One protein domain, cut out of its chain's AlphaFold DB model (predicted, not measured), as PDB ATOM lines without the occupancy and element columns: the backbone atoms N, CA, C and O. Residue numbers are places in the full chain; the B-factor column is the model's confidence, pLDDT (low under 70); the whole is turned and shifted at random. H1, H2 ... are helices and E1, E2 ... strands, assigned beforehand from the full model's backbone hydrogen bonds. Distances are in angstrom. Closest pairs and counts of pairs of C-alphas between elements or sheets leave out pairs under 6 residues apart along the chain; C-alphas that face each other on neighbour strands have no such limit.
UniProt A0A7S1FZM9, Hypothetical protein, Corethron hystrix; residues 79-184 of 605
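What this domain is: This is residues 79 to 184 of the 605 residues of the protein "Hypothetical protein" of Corethron hystrix (UniProt A0A7S1FZM9). A small group of helices has H2 in its middle, H1 folded back along one side of it, and H3 and H4 on another; beyond them a short strand hairpin, E1 and E2, ends in a loop that sticks out around residues 154 to 159, and a long tail leads to H5, off by itself. The 106 printed residues run H1, H2, H3, H4, E1, E2, H5, with E1 and E2 antiparallel; the class is mostly helix. The whole is only just compact, close to loose, with a radius of gyration of the C-alphas of 15.6 A and spans of 44 by 42 by 27 A.

Where its parts are: Find C-alpha 79 at (125.861, 191.783, 56.168); from there H1 runs 20.9 A to residue 93. Next come H2, residues 99 to 114, 22.2 A; H3, 122 to 127; and H4, 132 to 144, 18.1 A. E1 is residues 149 to 151 and E2 164 to 166. H5, residues 178 to 182, ends at C-alpha 182, (151.512, 200.270, 80.394).

How they stand to each other: Look first at the helical hairpin H1 and H2: they touch, closest at the C-alphas of Ile 82 and Leu 110, 6.5 A, with a shallow tilt of 30 degrees, opposite ways. H2, with residues 101 to 108 alone, touches H3, its next hairpin partner, at the C-alphas of Tyr 105 and Val 125, 5.9 A. H3 and H4 touch only at the corner, the C-alphas of Leu 126 and Asp 132 being 4.6 A apart. In the hairpin E1 and E2, N 150 and O 165 are 2.8 A apart, within hydrogen-bond range. In H1 to H5 every O i to N i+4 pair is within that range.

The domain as a whole: The C-alphas farthest apart, Gly 157 and Asp 181, are 46.8 A apart. The printed part has no cut; the links E1 to E2 and E2 to H5 are long. Residues 172 to 184 have pLDDT under 70.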
ATOM      1  N   SER A  79     125.345 191.306  57.462       84.69
ATOM      2  CA  SER A  79     125.861 191.783  56.168       84.69
ATOM      3  C   SER A  79     125.154 193.063  55.711       84.69
ATOM      4  O   SER A  79     125.805 194.043  55.358       84.69
ATOM      5  N   VAL A  80     123.826 193.115  55.867       88.56
ATOM      6  CA  VAL A  80     123.018 194.304  55.555       88.56
ATOM      7  C   VAL A  80     123.435 195.497  56.419       88.56
ATOM      8  O   VAL A  80     123.487 196.632  55.944       88.56
ATOM      9  N   TRP A  81     123.750 195.263  57.695       88.62
ATOM     10  CA  TRP A  81     124.201 196.324  58.593       88.62
ATOM     11  C   TRP A  81     125.583 196.869  58.212       88.62
ATOM     12  O   TRP A  81     125.766 198.091  58.219       88.62
ATOM     13  N   ILE A  82     126.534 195.997  57.855       89.31
ATOM     14  CA  ILE A  82     127.874 196.401  57.395       89.31
ATOM     15  C   ILE A  82     127.755 197.258  56.129       89.31
ATOM     16  O   ILE A  82     128.301 198.362  56.094       89.31
ATOM     17  N   ASP A  83     126.957 196.823  55.150       91.25
ATOM     18  CA  ASP A  83     126.737 197.554  53.895       91.25
ATOM     19  C   ASP A  83     126.179 198.963  54.122       91.25
ATOM     20  O   ASP A  83     126.566 199.921  53.446       91.25
ATOM     21  N   ILE A  84     125.273 199.119  55.092       89.88
ATOM     22  CA  ILE A  84     124.731 200.432  55.457       89.88
ATOM     23  C   ILE A  84     125.841 201.336  56.007       89.88
ATOM     24  O   ILE A  84     125.919 202.501  55.612       89.88
ATOM     25  N   GLN A  85     126.706 200.824  56.890       90.19
ATOM     26  CA  GLN A  85     127.818 201.607  57.446       90.19
ATOM     27  C   GLN A  85     128.824 202.011  56.364       90.19
ATOM     28  O   GLN A  85     129.222 203.177  56.310       90.19
ATOM     29  N   LEU A  86     129.177 201.088  55.468       92.44
ATOM     30  CA  LEU A  86     130.070 201.377  54.346       92.44
ATOM     31  C   LEU A  86     129.459 202.404  53.393       92.44
ATOM     32  O   LEU A  86     130.152 203.313  52.949       92.44
ATOM     33  N   ARG A  87     128.145 202.351  53.144       93.62
ATOM     34  CA  ARG A  87     127.458 203.362  52.327       93.62
ATOM     35  C   ARG A  87     127.536 204.759  52.949       93.62
ATOM     36  O   ARG A  87     127.766 205.726  52.228       93.62
ATOM     37  N   PHE A  88     127.362 204.878  54.267       89.88
ATOM     38  CA  PHE A  88     127.542 206.160  54.957       89.88
ATOM     39  C   PHE A  88     128.985 206.660  54.865       89.88
ATOM     40  O   PHE A  88     129.199 207.838  54.586       89.88
ATOM     41  N   PHE A  89     129.959 205.767  55.052       91.38
ATOM     42  CA  PHE A  89     131.376 206.100  54.925       91.38
ATOM     43  C   PHE A  89     131.723 206.574  53.505       91.38
ATOM     44  O   PHE A  89     132.344 207.624  53.342       91.38
ATOM     45  N   ARG A  90     131.215 205.882  52.481       92.94
ATOM     46  CA  ARG A  90     131.385 206.239  51.067       92.94
ATOM     47  C   ARG A  90     130.826 207.601  50.723       92.94
ATOM     48  O   ARG A  90     131.502 208.398  50.085       92.94
ATOM     49  N   ASN A  91     129.617 207.888  51.188       92.12
ATOM     50  CA  ASN A  91     128.983 209.178  50.939       92.12
ATOM     51  C   ASN A  91     129.740 210.342  51.597       92.12
ATOM     52  O   ASN A  91     129.662 211.462  51.103       92.12
ATOM     53  N   ALA A  92     130.440 210.097  52.709       90.62
ATOM     54  CA  ALA A  92     131.170 211.130  53.439       90.62
ATOM     55  C   ALA A  92     132.612 211.332  52.942       90.62
ATOM     56  O   ALA A  92     133.102 212.459  52.971       90.62
ATOM     57  N   TYR A  93     133.290 210.263  52.505       89.62
ATOM     58  CA  TYR A  93     134.741 210.278  52.268       89.62
ATOM     59  C   TYR A  93     135.175 209.756  50.889       89.62
ATOM     60  O   TYR A  93     136.375 209.702  50.624       89.62
ATOM     61  N   GLY A  94     134.233 209.401  50.007       88.94
ATOM     62  CA  GLY A  94     134.479 208.697  48.740       88.94
ATOM     63  C   GLY A  94     135.426 209.368  47.737       88.94
ATOM     64  O   GLY A  94     135.861 208.712  46.799       88.94
ATOM     65  N   GLU A  95     135.760 210.649  47.911       92.31
ATOM     66  CA  GLU A  95     136.651 211.405  47.011       92.31
ATOM     67  C   GLU A  95     138.123 211.449  47.481       92.31
ATOM     68  O   GLU A  95     138.962 212.085  46.843       92.31
ATOM     69  N   GLY A  96     138.465 210.804  48.605       87.69
ATOM     70  CA  GLY A  96     139.828 210.805  49.153       87.69
ATOM     71  C   GLY A  96     140.823 209.941  48.360       87.69
ATOM     72  O   GLY A  96     140.475 208.859  47.900       87.69
ATOM     73  N   ILE A  97     142.089 210.383  48.276       82.00
ATOM     74  CA  ILE A  97     143.186 209.710  47.535       82.00
ATOM     75  C   ILE A  97     143.474 208.277  48.044       82.00
ATOM     76  O   ILE A  97     144.013 207.470  47.297       82.00
ATOM     77  N   ASP A  98     143.012 207.922  49.246       89.12
ATOM     78  CA  ASP A  98     143.206 206.603  49.870       89.12
ATOM     79  C   ASP A  98     141.892 205.972  50.362       89.12
ATOM     80  O   ASP A  98     141.869 205.171  51.305       89.12
ATOM     81  N   TYR A  99     140.772 206.374  49.754       91.31
ATOM     82  CA  TYR A  99     139.444 205.945  50.177       91.31
ATOM     83  C   TYR A  99     139.292 204.415  50.154       91.31
ATOM     84  O   TYR A  99     138.813 203.842  51.131       91.31
ATOM     85  N   ASP A 100     139.773 203.748  49.103       93.56
ATOM     86  CA  ASP A 100     139.621 202.296  48.939       93.56
ATOM     87  C   ASP A 100     140.320 201.505  50.054       93.56
ATOM     88  O   ASP A 100     139.776 200.522  50.562       93.56
ATOM     89  N   ALA A 101     141.498 201.969  50.489       92.12
ATOM     90  CA  ALA A 101     142.246 201.365  51.588       92.12
ATOM     91  C   ALA A 101     141.565 201.614  52.947       92.12
ATOM     92  O   ALA A 101     141.533 200.724  53.802       92.12
ATOM     93  N   ALA A 102     140.985 202.804  53.144       92.19
ATOM     94  CA  ALA A 102     140.239 203.145  54.354       92.19
ATOM     95  C   ALA A 102     138.912 202.371  54.455       92.19
ATOM     96  O   ALA A 102     138.544 201.911  55.538       92.19
ATOM     97  N   GLU A 103     138.217 202.189  53.330       95.44
ATOM     98  CA  GLU A 103     136.998 201.386  53.229       95.44
ATOM     99  C   GLU A 103     137.297 199.909  53.516       95.44
ATOM    100  O   GLU A 103     136.623 199.316  54.359       95.44
ATOM    101  N   ALA A 104     138.359 199.347  52.920       95.69
ATOM    102  CA  ALA A 104     138.810 197.981  53.200       95.69
ATOM    103  C   ALA A 104     139.128 197.775  54.688       95.69
ATOM    104  O   ALA A 104     138.726 196.774  55.289       95.69
ATOM    105  N   TYR A 105     139.828 198.736  55.303       96.12
ATOM    106  CA  TYR A 105     140.145 198.699  56.728       96.12
ATOM    107  C   TYR A 105     138.877 198.719  57.585       96.12
ATOM    108  O   TYR A 105     138.711 197.861  58.456       96.12
ATOM    109  N   LEU A 106     137.959 199.654  57.322       95.56
ATOM    110  CA  LEU A 106     136.700 199.768  58.057       95.56
ATOM    111  C   LEU A 106     135.860 198.491  57.933       95.56
ATOM    112  O   LEU A 106     135.355 197.990  58.935       95.56
ATOM    113  N   GLU A 107     135.758 197.934  56.731       95.62
ATOM    114  CA  GLU A 107     135.043 196.688  56.452       95.62
ATOM    115  C   GLU A 107     135.626 195.501  57.234       95.62
ATOM    116  O   GLU A 107     134.879 194.751  57.867       95.62
ATOM    117  N   CYS A 108     136.958 195.383  57.306       95.75
ATOM    118  CA  CYS A 108     137.623 194.369  58.131       95.75
ATOM    119  C   CYS A 108     137.287 194.522  59.621       95.75
ATOM    120  O   CYS A 108     136.987 193.530  60.290       95.75
ATOM    121  N   VAL A 109     137.292 195.754  60.142       94.56
ATOM    122  CA  VAL A 109     136.941 196.034  61.545       94.56
ATOM    123  C   VAL A 109     135.478 195.701  61.830       94.56
ATOM    124  O   VAL A 109     135.181 195.102  62.865       94.56
ATOM    125  N   LEU A 110     134.561 196.069  60.933       92.88
ATOM    126  CA  LEU A 110     133.131 195.811  61.098       92.88
ATOM    127  C   LEU A 110     132.809 194.315  61.003       92.88
ATOM    128  O   LEU A 110     132.075 193.818  61.853       92.88
ATOM    129  N   SER A 111     133.405 193.593  60.048       93.69
ATOM    130  CA  SER A 111     133.253 192.135  59.913       93.69
ATOM    131  C   SER A 111     133.748 191.404  61.154       93.69
ATOM    132  O   SER A 111     133.041 190.558  61.707       93.69
ATOM    133  N   LEU A 112     134.936 191.772  61.642       92.12
ATOM    134  CA  LEU A 112     135.482 191.191  62.863       92.12
ATOM    135  C   LEU A 112     134.605 191.530  64.077       92.12
ATOM    136  O   LEU A 112     134.489 190.728  65.001       92.12
ATOM    137  N   ALA A 113     133.948 192.694  64.050       87.56
ATOM    138  CA  ALA A 113     133.070 193.150  65.111       87.56
ATOM    139  C   ALA A 113     131.727 192.434  65.221       87.56
ATOM    140  O   ALA A 113     131.195 192.275  66.326       87.56
ATOM    141  N   THR A 114     131.160 192.054  64.085       88.19
ATOM    142  CA  THR A 114     129.849 191.410  64.012       88.19
ATOM    143  C   THR A 114     129.992 189.897  64.026       88.19
ATOM    144  O   THR A 114     129.514 189.251  64.956       88.19
ATOM    145  N   SER A 115     130.720 189.357  63.050       89.44
ATOM    146  CA  SER A 115     130.823 187.918  62.798       89.44
ATOM    147  C   SER A 115     131.945 187.240  63.591       89.44
ATOM    148  O   SER A 115     131.926 186.026  63.795       89.44
ATOM    149  N   GLY A 116     132.951 188.007  64.029       91.06
ATOM    150  CA  GLY A 116     134.191 187.450  64.576       91.06
ATOM    151  C   GLY A 116     135.067 186.760  63.524       91.06
ATOM    152  O   GLY A 116     136.030 186.090  63.893       91.06
ATOM    153  N   ILE A 117     134.752 186.905  62.235       93.31
ATOM    154  CA  ILE A 117     135.517 186.375  61.107       93.31
ATOM    155  C   ILE A 117     136.203 187.543  60.391       93.31
ATOM    156  O   ILE A 117     135.579 188.574  60.113       93.31
ATOM    157  N   GLU A 118     137.497 187.395  60.096       94.31
ATOM    158  CA  GLU A 118     138.227 188.376  59.296       94.31
ATOM    159  C   GLU A 118     137.650 188.463  57.876       94.31
ATOM    160  O   GLU A 118     137.436 187.452  57.198       94.31
ATOM    161  N   HIS A 119     137.417 189.694  57.418       95.19
ATOM    162  CA  HIS A 119     136.920 189.956  56.071       95.19
ATOM    163  C   HIS A 119     137.968 189.546  55.015       95.19
ATOM    164  O   HIS A 119     139.158 189.746  55.257       95.19
ATOM    165  N   PRO A 120     137.588 189.026  53.827       93.56
ATOM    166  CA  PRO A 120     138.538 188.658  52.766       93.56
ATOM    167  C   PRO A 120     139.467 189.796  52.321       93.56
ATOM    168  O   PRO A 120     140.597 189.538  51.912       93.56
ATOM    169  N   ARG A 121     139.026 191.052  52.456       95.56
ATOM    170  CA  ARG A 121     139.838 192.242  52.146       95.56
ATOM    171  C   ARG A 121     140.943 192.527  53.169       95.56
ATOM    172  O   ARG A 121     141.698 193.477  52.993       95.56
ATOM    173  N   SER A 122     141.098 191.714  54.217       94.88
ATOM    174  CA  SER A 122     142.200 191.866  55.177       94.88
ATOM    175  C   SER A 122     143.571 191.751  54.502       94.88
ATOM    176  O   SER A 122     144.509 192.434  54.908       94.88
ATOM    177  N   LYS A 123     143.670 190.963  53.423       93.88
ATOM    178  CA  LYS A 123     144.864 190.896  52.570       93.88
ATOM    179  C   LYS A 123     145.179 192.240  51.917       93.88
ATOM    180  O   LYS A 123     146.307 192.695  52.026       93.88
ATOM    181  N   GLU A 124     144.180 192.918  51.346       94.88
ATOM    182  CA  GLU A 124     144.348 194.253  50.746       94.88
ATOM    183  C   GLU A 124     144.845 195.275  51.779       94.88
ATOM    184  O   GLU A 124     145.714 196.091  51.485       94.88
ATOM    185  N   VAL A 125     144.335 195.204  53.012       94.81
ATOM    186  CA  VAL A 125     144.745 196.088  54.117       94.81
ATOM    187  C   VAL A 125     146.198 195.838  54.534       94.81
ATOM    188  O   VAL A 125     146.927 196.790  54.816       94.81
ATOM    189  N   LEU A 126     146.616 194.570  54.585       94.31
ATOM    190  CA  LEU A 126     147.976 194.177  54.959       94.31
ATOM    191  C   LEU A 126     148.990 194.449  53.838       94.31
ATOM    192  O   LEU A 126     150.109 194.863  54.126       94.31
ATOM    193  N   GLU A 127     148.606 194.253  52.578       94.94
ATOM    194  CA  GLU A 127     149.456 194.501  51.408       94.94
ATOM    195  C   GLU A 127     149.540 195.993  51.055       94.94
ATOM    196  O   GLU A 127     150.582 196.464  50.602       94.94
ATOM    197  N   GLY A 128     148.472 196.757  51.304       91.38
ATOM    198  CA  GLY A 128     148.394 198.185  50.994       91.38
ATOM    199  C   GLY A 128     149.282 199.084  51.864       91.38
ATOM    200  O   GLY A 128     149.491 200.243  51.518       91.38
ATOM    201  N   GLY A 129     149.799 198.587  52.997       89.50
ATOM    202  CA  GLY A 129     150.817 199.252  53.831       89.50
ATOM    203  C   GLY A 129     150.405 200.551  54.543       89.50
ATOM    204  O   GLY A 129     151.164 201.070  55.355       89.50
ATOM    205  N   MET A 130     149.222 201.106  54.266       91.62
ATOM    206  CA  MET A 130     148.744 202.334  54.920       91.62
ATOM    207  C   MET A 130     148.083 202.061  56.277       91.62
ATOM    208  O   MET A 130     148.240 202.830  57.228       91.62
ATOM    209  N   TYR A 131     147.336 200.958  56.366       93.44
ATOM    210  CA  TYR A 131     146.555 200.574  57.546       93.44
ATOM    211  C   TYR A 131     147.019 199.254  58.172       93.44
ATOM    212  O   TYR A 131     146.432 198.813  59.162       93.44
ATOM    213  N   ASP A 132     148.091 198.653  57.658       93.88
ATOM    214  CA  ASP A 132     148.660 197.386  58.125       93.88
ATOM    215  C   ASP A 132     149.000 197.431  59.626       93.88
ATOM    216  O   ASP A 132     148.521 196.605  60.405       93.88
ATOM    217  N   GLY A 133     149.723 198.459  60.074       88.44
ATOM    218  CA  GLY A 133     150.125 198.622  61.465       88.44
ATOM    219  C   GLY A 133     148.939 198.918  62.378       88.44
ATOM    220  O   GLY A 133     148.923 198.500  63.534       88.44
ATOM    221  N   SER A 134     147.915 199.614  61.878       90.88
ATOM    222  CA  SER A 134     146.680 199.863  62.633       90.88
ATOM    223  C   SER A 134     145.843 198.595  62.780       90.88
ATOM    224  O   SER A 134     145.300 198.348  63.859       90.88
ATOM    225  N   TYR A 135     145.777 197.772  61.736       94.44
ATOM    226  CA  TYR A 135     145.078 196.493  61.756       94.44
ATOM    227  C   TYR A 135     145.795 195.461  62.637       94.44
ATOM    228  O   TYR A 135     145.172 194.858  63.509       94.44
ATOM    229  N   GLN A 136     147.119 195.333  62.523       93.62
ATOM    230  CA  GLN A 136     147.914 194.455  63.391       93.62
ATOM    231  C   GLN A 136     147.816 194.853  64.868       93.62
ATOM    232  O   GLN A 136     147.677 193.982  65.725       93.62
ATOM    233  N   ARG A 137     147.819 196.158  65.186       90.00
ATOM    234  CA  ARG A 137     147.583 196.637  66.560       90.00
ATOM    235  C   ARG A 137     146.210 196.224  67.082       90.00
ATOM    236  O   ARG A 137     146.108 195.824  68.236       90.00
ATOM    237  N   LEU A 138     145.169 196.312  66.255       91.50
ATOM    238  CA  LEU A 138     143.820 195.885  66.631       91.50
ATOM    239  C   LEU A 138     143.779 194.387  66.957       91.50
ATOM    240  O   LEU A 138     143.250 194.005  68.000       91.50
ATOM    241  N   VAL A 139     144.372 193.556  66.096       93.19
ATOM    242  CA  VAL A 139     144.465 192.102  66.302       93.19
ATOM    243  C   VAL A 139     145.258 191.786  67.572       93.19
ATOM    244  O   VAL A 139     144.767 191.044  68.417       93.19
ATOM    245  N   ALA A 140     146.411 192.426  67.778       89.38
ATOM    246  CA  ALA A 140     147.225 192.247  68.981       89.38
ATOM    247  C   ALA A 140     146.476 192.647  70.265       89.38
ATOM    248  O   ALA A 140     146.608 191.991  71.299       89.38
ATOM    249  N   VAL A 141     145.656 193.705  70.216       85.81
ATOM    250  CA  VAL A 141     144.787 194.084  71.341       85.81
ATOM    251  C   VAL A 141     143.753 192.992  71.606       85.81
ATOM    252  O   VAL A 141     143.583 192.599  72.759       85.81
ATOM    253  N   LEU A 142     143.102 192.454  70.575       87.62
ATOM    254  CA  LEU A 142     142.138 191.361  70.735       87.62
ATOM    255  C   LEU A 142     142.800 190.098  71.314       87.62
ATOM    256  O   LEU A 142     142.274 189.518  72.263       87.62
ATOM    257  N   GLU A 143     143.989 189.731  70.834       89.38
ATOM    258  CA  GLU A 143     144.790 188.628  71.384       89.38
ATOM    259  C   GLU A 143     145.193 188.872  72.846       89.38
ATOM    260  O   GLU A 143     145.180 187.953  73.672       89.38
ATOM    261  N   SER A 144     145.512 190.119  73.211       80.69
ATOM    262  CA  SER A 144     145.846 190.483  74.594       80.69
ATOM    263  C   SER A 144     144.661 190.318  75.551       80.69
ATOM    264  O   SER A 144     144.856 189.923  76.700       80.69
ATOM    265  N   VAL A 145     143.437 190.536  75.053       80.38
ATOM    266  CA  VAL A 145     142.172 190.322  75.777       80.38
ATOM    267  C   VAL A 145     141.801 188.829  75.842       80.38
ATOM    268  O   VAL A 145     140.835 188.459  76.501       80.38
ATOM    269  N   GLY A 146     142.592 187.953  75.214       84.44
ATOM    270  CA  GLY A 146     142.396 186.504  75.236       84.44
ATOM    271  C   GLY A 146     141.617 185.963  74.037       84.44
ATOM    272  O   GLY A 146     141.192 184.811  74.075       84.44
ATOM    273  N   ALA A 147     141.413 186.757  72.980       90.94
ATOM    274  CA  ALA A 147     140.850 186.249  71.733       90.94
ATOM    275  C   ALA A 147     141.868 185.331  71.036       90.94
ATOM    276  O   ALA A 147     143.007 185.731  70.801       90.94
ATOM    277  N   VAL A 148     141.461 184.109  70.692       93.00
ATOM    278  CA  VAL A 148     142.277 183.181  69.894       93.00
ATOM    279  C   VAL A 148     141.805 183.246  68.451       93.00
ATOM    280  O   VAL A 148     140.606 183.176  68.194       93.00
ATOM    281  N   PHE A 149     142.733 183.395  67.512       93.75
ATOM    282  CA  PHE A 149     142.454 183.401  66.080       93.75
ATOM    283  C   PHE A 149     142.862 182.052  65.479       93.75
ATOM    284  O   PHE A 149     143.997 181.619  65.660       93.75
ATOM    285  N   VAL A 150     141.940 181.395  64.776       95.25
ATOM    286  CA  VAL A 150     142.141 180.110  64.092       95.25
ATOM    287  C   VAL A 150     141.976 180.304  62.597       95.25
ATOM    288  O   VAL A 150     141.017 180.936  62.156       95.25
ATOM    289  N   ASP A 151     142.893 179.755  61.811       94.06
ATOM    290  CA  ASP A 151     142.798 179.791  60.354       94.06
ATOM    291  C   ASP A 151     141.577 178.995  59.875       94.06
ATOM    292  O   ASP A 151     141.380 177.835  60.247       94.06
ATOM    293  N   ILE A 152     140.743 179.624  59.046       91.38
ATOM    294  CA  ILE A 152     139.574 178.968  58.459       91.38
ATOM    295  C   ILE A 152     140.077 178.037  57.349       91.38
ATOM    296  O   ILE A 152     140.713 178.525  56.404       91.38
ATOM    297  N   PRO A 153     139.811 176.718  57.424       89.38
ATOM    298  CA  PRO A 153     140.206 175.802  56.366       89.38
ATOM    299  C   PRO A 153     139.526 176.207  55.049       89.38
ATOM    300  O   PRO A 153     138.383 176.672  55.068       89.38
ATOM    301  N   PRO A 154     140.210 176.064  53.902       87.62
ATOM    302  CA  PRO A 154     139.593 176.339  52.613       87.62
ATOM    303  C   PRO A 154     138.360 175.442  52.431       87.62
ATOM    304  O   PRO A 154     138.423 174.243  52.706       87.62
ATOM    305  N   GLU A 155     137.248 176.021  51.974       85.56
ATOM    306  CA  GLU A 155     136.092 175.237  51.525       85.56
ATOM    307  C   GLU A 155     136.549 174.289  50.410       85.56
ATOM    308  O   GLU A 155     137.408 174.665  49.611       85.56
ATOM    309  N   GLU A 156     136.044 173.050  50.393       80.00
ATOM    310  CA  GLU A 156     136.531 171.964  49.531       80.00
ATOM    311  C   GLU A 156     136.689 172.417  48.062       80.00
ATOM    312  O   GLU A 156     135.719 172.518  47.315       80.00
ATOM    313  N   GLY A 157     137.934 172.704  47.652       83.44
ATOM    314  CA  GLY A 157     138.292 173.149  46.296       83.44
ATOM    315  C   GLY A 157     138.714 174.619  46.137       83.44
ATOM    316  O   GLY A 157     139.087 175.005  45.030       83.44
ATOM    317  N   GLY A 158     138.690 175.435  47.195       78.88
ATOM    318  CA  GLY A 158     139.125 176.839  47.169       78.88
ATOM    319  C   GLY A 158     140.608 177.051  47.507       78.88
ATOM    320  O   GLY A 158     141.206 176.295  48.270       78.88
ATOM    321  N   GLU A 159     141.213 178.114  46.966       82.38
ATOM    322  CA  GLU A 159     142.546 178.568  47.387       82.38
ATOM    323  C   GLU A 159     142.555 178.959  48.874       82.38
ATOM    324  O   GLU A 159     141.562 179.454  49.415       82.38
ATOM    325  N   ALA A 160     143.697 178.767  49.546       78.31
ATOM    326  CA  ALA A 160     143.872 179.148  50.943       78.31
ATOM    327  C   ALA A 160     143.641 180.662  51.120       78.31
ATOM    328  O   ALA A 160     144.497 181.506  50.839       78.31
ATOM    329  N   THR A 161     142.449 181.020  51.604       77.62
ATOM    330  CA  THR A 161     142.047 182.426  51.744       77.62
ATOM    331  C   THR A 161     142.843 183.174  52.812       77.62
ATOM    332  O   THR A 161     142.812 184.397  52.808       77.62
ATOM    333  N   GLY A 162     143.596 182.481  53.678       85.88
ATOM    334  CA  GLY A 162     144.399 183.092  54.748       85.88
ATOM    335  C   GLY A 162     143.560 183.854  55.778       85.88
ATOM    336  O   GLY A 162     144.076 184.736  56.455       85.88
ATOM    337  N   ARG A 163     142.253 183.569  55.845       89.12
ATOM    338  CA  ARG A 163     141.324 184.228  56.761       89.12
ATOM    339  C   ARG A 163     141.388 183.572  58.126       89.12
ATOM    340  O   ARG A 163     141.339 182.345  58.223       89.12
ATOM    341  N   ARG A 164     141.397 184.396  59.170       93.56
ATOM    342  CA  ARG A 164     141.297 183.927  60.550       93.56
ATOM    343  C   ARG A 164     139.889 184.136  61.089       93.56
ATOM    344  O   ARG A 164     139.240 185.151  60.843       93.56
ATOM    345  N   MET A 165     139.420 183.167  61.854       93.25
ATOM    346  CA  MET A 165     138.212 183.243  62.655       93.25
ATOM    347  C   MET A 165     138.608 183.357  64.119       93.25
ATOM    348  O   MET A 165     139.390 182.563  64.630       93.25
ATOM    349  N   MET A 166     138.032 184.324  64.817       90.38
ATOM    350  CA  MET A 166     138.145 184.401  66.264       90.38
ATOM    351  C   MET A 166     137.350 183.247  66.888       90.38
ATOM    352  O   MET A 166     136.150 183.122  66.620       90.38
ATOM    353  N   GLU A 167     137.969 182.420  67.730       89.25
ATOM    354  CA  GLU A 167     137.308 181.313  68.430       89.25
ATOM    355  C   GLU A 167     136.213 181.796  69.389       89.25
ATOM    356  O   GLU A 167     136.216 182.926  69.880       89.25
ATOM    357  N   LYS A 168     135.238 180.919  69.673       81.38
ATOM    358  CA  LYS A 168     134.144 181.227  70.612       81.38
ATOM    359  C   LYS A 168     134.593 181.325  72.063       81.38
ATOM    360  O   LYS A 168     133.930 182.002  72.845       81.38
ATOM    361  N   LYS A 169     135.692 180.662  72.410       79.69
ATOM    362  CA  LYS A 169     136.230 180.638  73.764       79.69
ATOM    363  C   LYS A 169     137.349 181.665  73.852       79.69
ATOM    364  O   LYS A 169     138.320 181.588  73.110       79.69
ATOM    365  N   PHE A 170     137.190 182.626  74.754       79.06
ATOM    366  CA  PHE A 170     138.311 183.454  75.173       79.06
ATOM    367  C   PHE A 170     139.182 182.614  76.099       79.06
ATOM    368  O   PHE A 170     138.667 181.879  76.945       79.06
ATOM    369  N   VAL A 171     140.495 182.700  75.929       83.06
ATOM    370  CA  VAL A 171     141.418 182.184  76.935       83.06
ATOM    371  C   VAL A 171     141.299 183.112  78.133       83.06
ATOM    372  O   VAL A 171     141.557 184.309  77.996       83.06
ATOM    373  N   ASP A 172     140.915 182.563  79.286       55.88
ATOM    374  CA  ASP A 172     140.925 183.279  80.560       55.88
ATOM    375  C   ASP A 172     142.361 183.721  80.851       55.88
ATOM    376  O   ASP A 172     143.197 182.972  81.362       55.88
ATOM    377  N   ARG A 173     142.683 184.946  80.445       58.09
ATOM    378  CA  ARG A 173     143.882 185.647  80.871       58.09
ATOM    379  C   ARG A 173     143.461 186.546  82.014       58.09
ATOM    380  O   ARG A 173     142.527 187.334  81.856       58.09
ATOM    381  N   ASP A 174     144.155 186.442  83.143       41.91
ATOM    382  CA  ASP A 174     144.027 187.393  84.242       41.91
ATOM    383  C   ASP A 174     144.366 188.787  83.703       41.91
ATOM    384  O   ASP A 174     145.534 189.180  83.603       41.91
ATOM    385  N   LEU A 175     143.330 189.518  83.280       45.62
ATOM    386  CA  LEU A 175     143.403 190.892  82.809       45.62
ATOM    387  C   LEU A 175     143.842 191.751  83.990       45.62
ATOM    388  O   LEU A 175     143.039 192.342  84.713       45.62
ATOM    389  N   CYS A 176     145.152 191.816  84.196       43.91
ATOM    390  CA  CYS A 176     145.751 192.789  85.077       43.91
ATOM    391  C   CYS A 176     145.440 194.153  84.460       43.91
ATOM    392  O   CYS A 176     146.074 194.563  83.489       43.91
ATOM    393  N   LEU A 177     144.456 194.860  85.024       41.94
ATOM    394  CA  LEU A 177     144.058 196.219  84.633       41.94
ATOM    395  C   LEU A 177     145.254 197.200  84.578       41.94
ATOM    396  O   LEU A 177     145.173 198.228  83.918       41.94
ATOM    397  N   SER A 178     146.400 196.837  85.168       44.75
ATOM    398  CA  SER A 178     147.692 197.523  85.054       44.75
ATOM    399  C   SER A 178     148.359 197.468  83.667       44.75
ATOM    400  O   SER A 178     149.334 198.182  83.441       44.75
ATOM    401  N   MET A 179     147.924 196.607  82.738       39.38
ATOM    402  CA  MET A 179     148.501 196.547  81.383       39.38
ATOM    403  C   MET A 179     147.956 197.626  80.441       39.38
ATOM    404  O   MET A 179     148.709 198.111  79.596       39.38
ATOM    405  N   LEU A 180     146.706 198.062  80.628       43.72
ATOM    406  CA  LEU A 180     146.160 199.211  79.896       43.72
ATOM    407  C   LEU A 180     146.905 200.508  80.267       43.72
ATOM    408  O   LEU A 180     147.163 201.326  79.388       43.72
ATOM    409  N   ASP A 181     147.377 200.620  81.514       40.03
ATOM    410  CA  ASP A 181     148.266 201.705  81.963       40.03
ATOM    411  C   ASP A 181     149.678 201.629  81.348       40.03
ATOM    412  O   ASP A 181     150.317 202.655  81.111       40.03
ATOM    413  N   LYS A 182     150.188 200.429  81.029       40.84
ATOM    414  CA  LYS A 182     151.512 200.270  80.394       40.84
ATOM    415  C   LYS A 182     151.516 200.590  78.900       40.84
ATOM    416  O   LYS A 182     152.546 201.035  78.391       40.84
ATOM    417  N   MET A 183     150.395 200.417  78.196       41.34
ATOM    418  CA  MET A 183     150.305 200.739  76.765       41.34
ATOM    419  C   MET A 183     150.421 202.244  76.467       41.34
ATOM    420  O   MET A 183     150.771 202.606  75.348       41.34
ATOM    421  N   GLN A 184     150.209 203.123  77.453       46.53
ATOM    422  CA  GLN A 184     150.379 204.574  77.287       46.53
ATOM    423  C   GLN A 184     151.810 205.081  77.561       46.53
ATOM    424  O   GLN A 184     152.075 206.266  77.368       46.53
TER     425      GLN A 184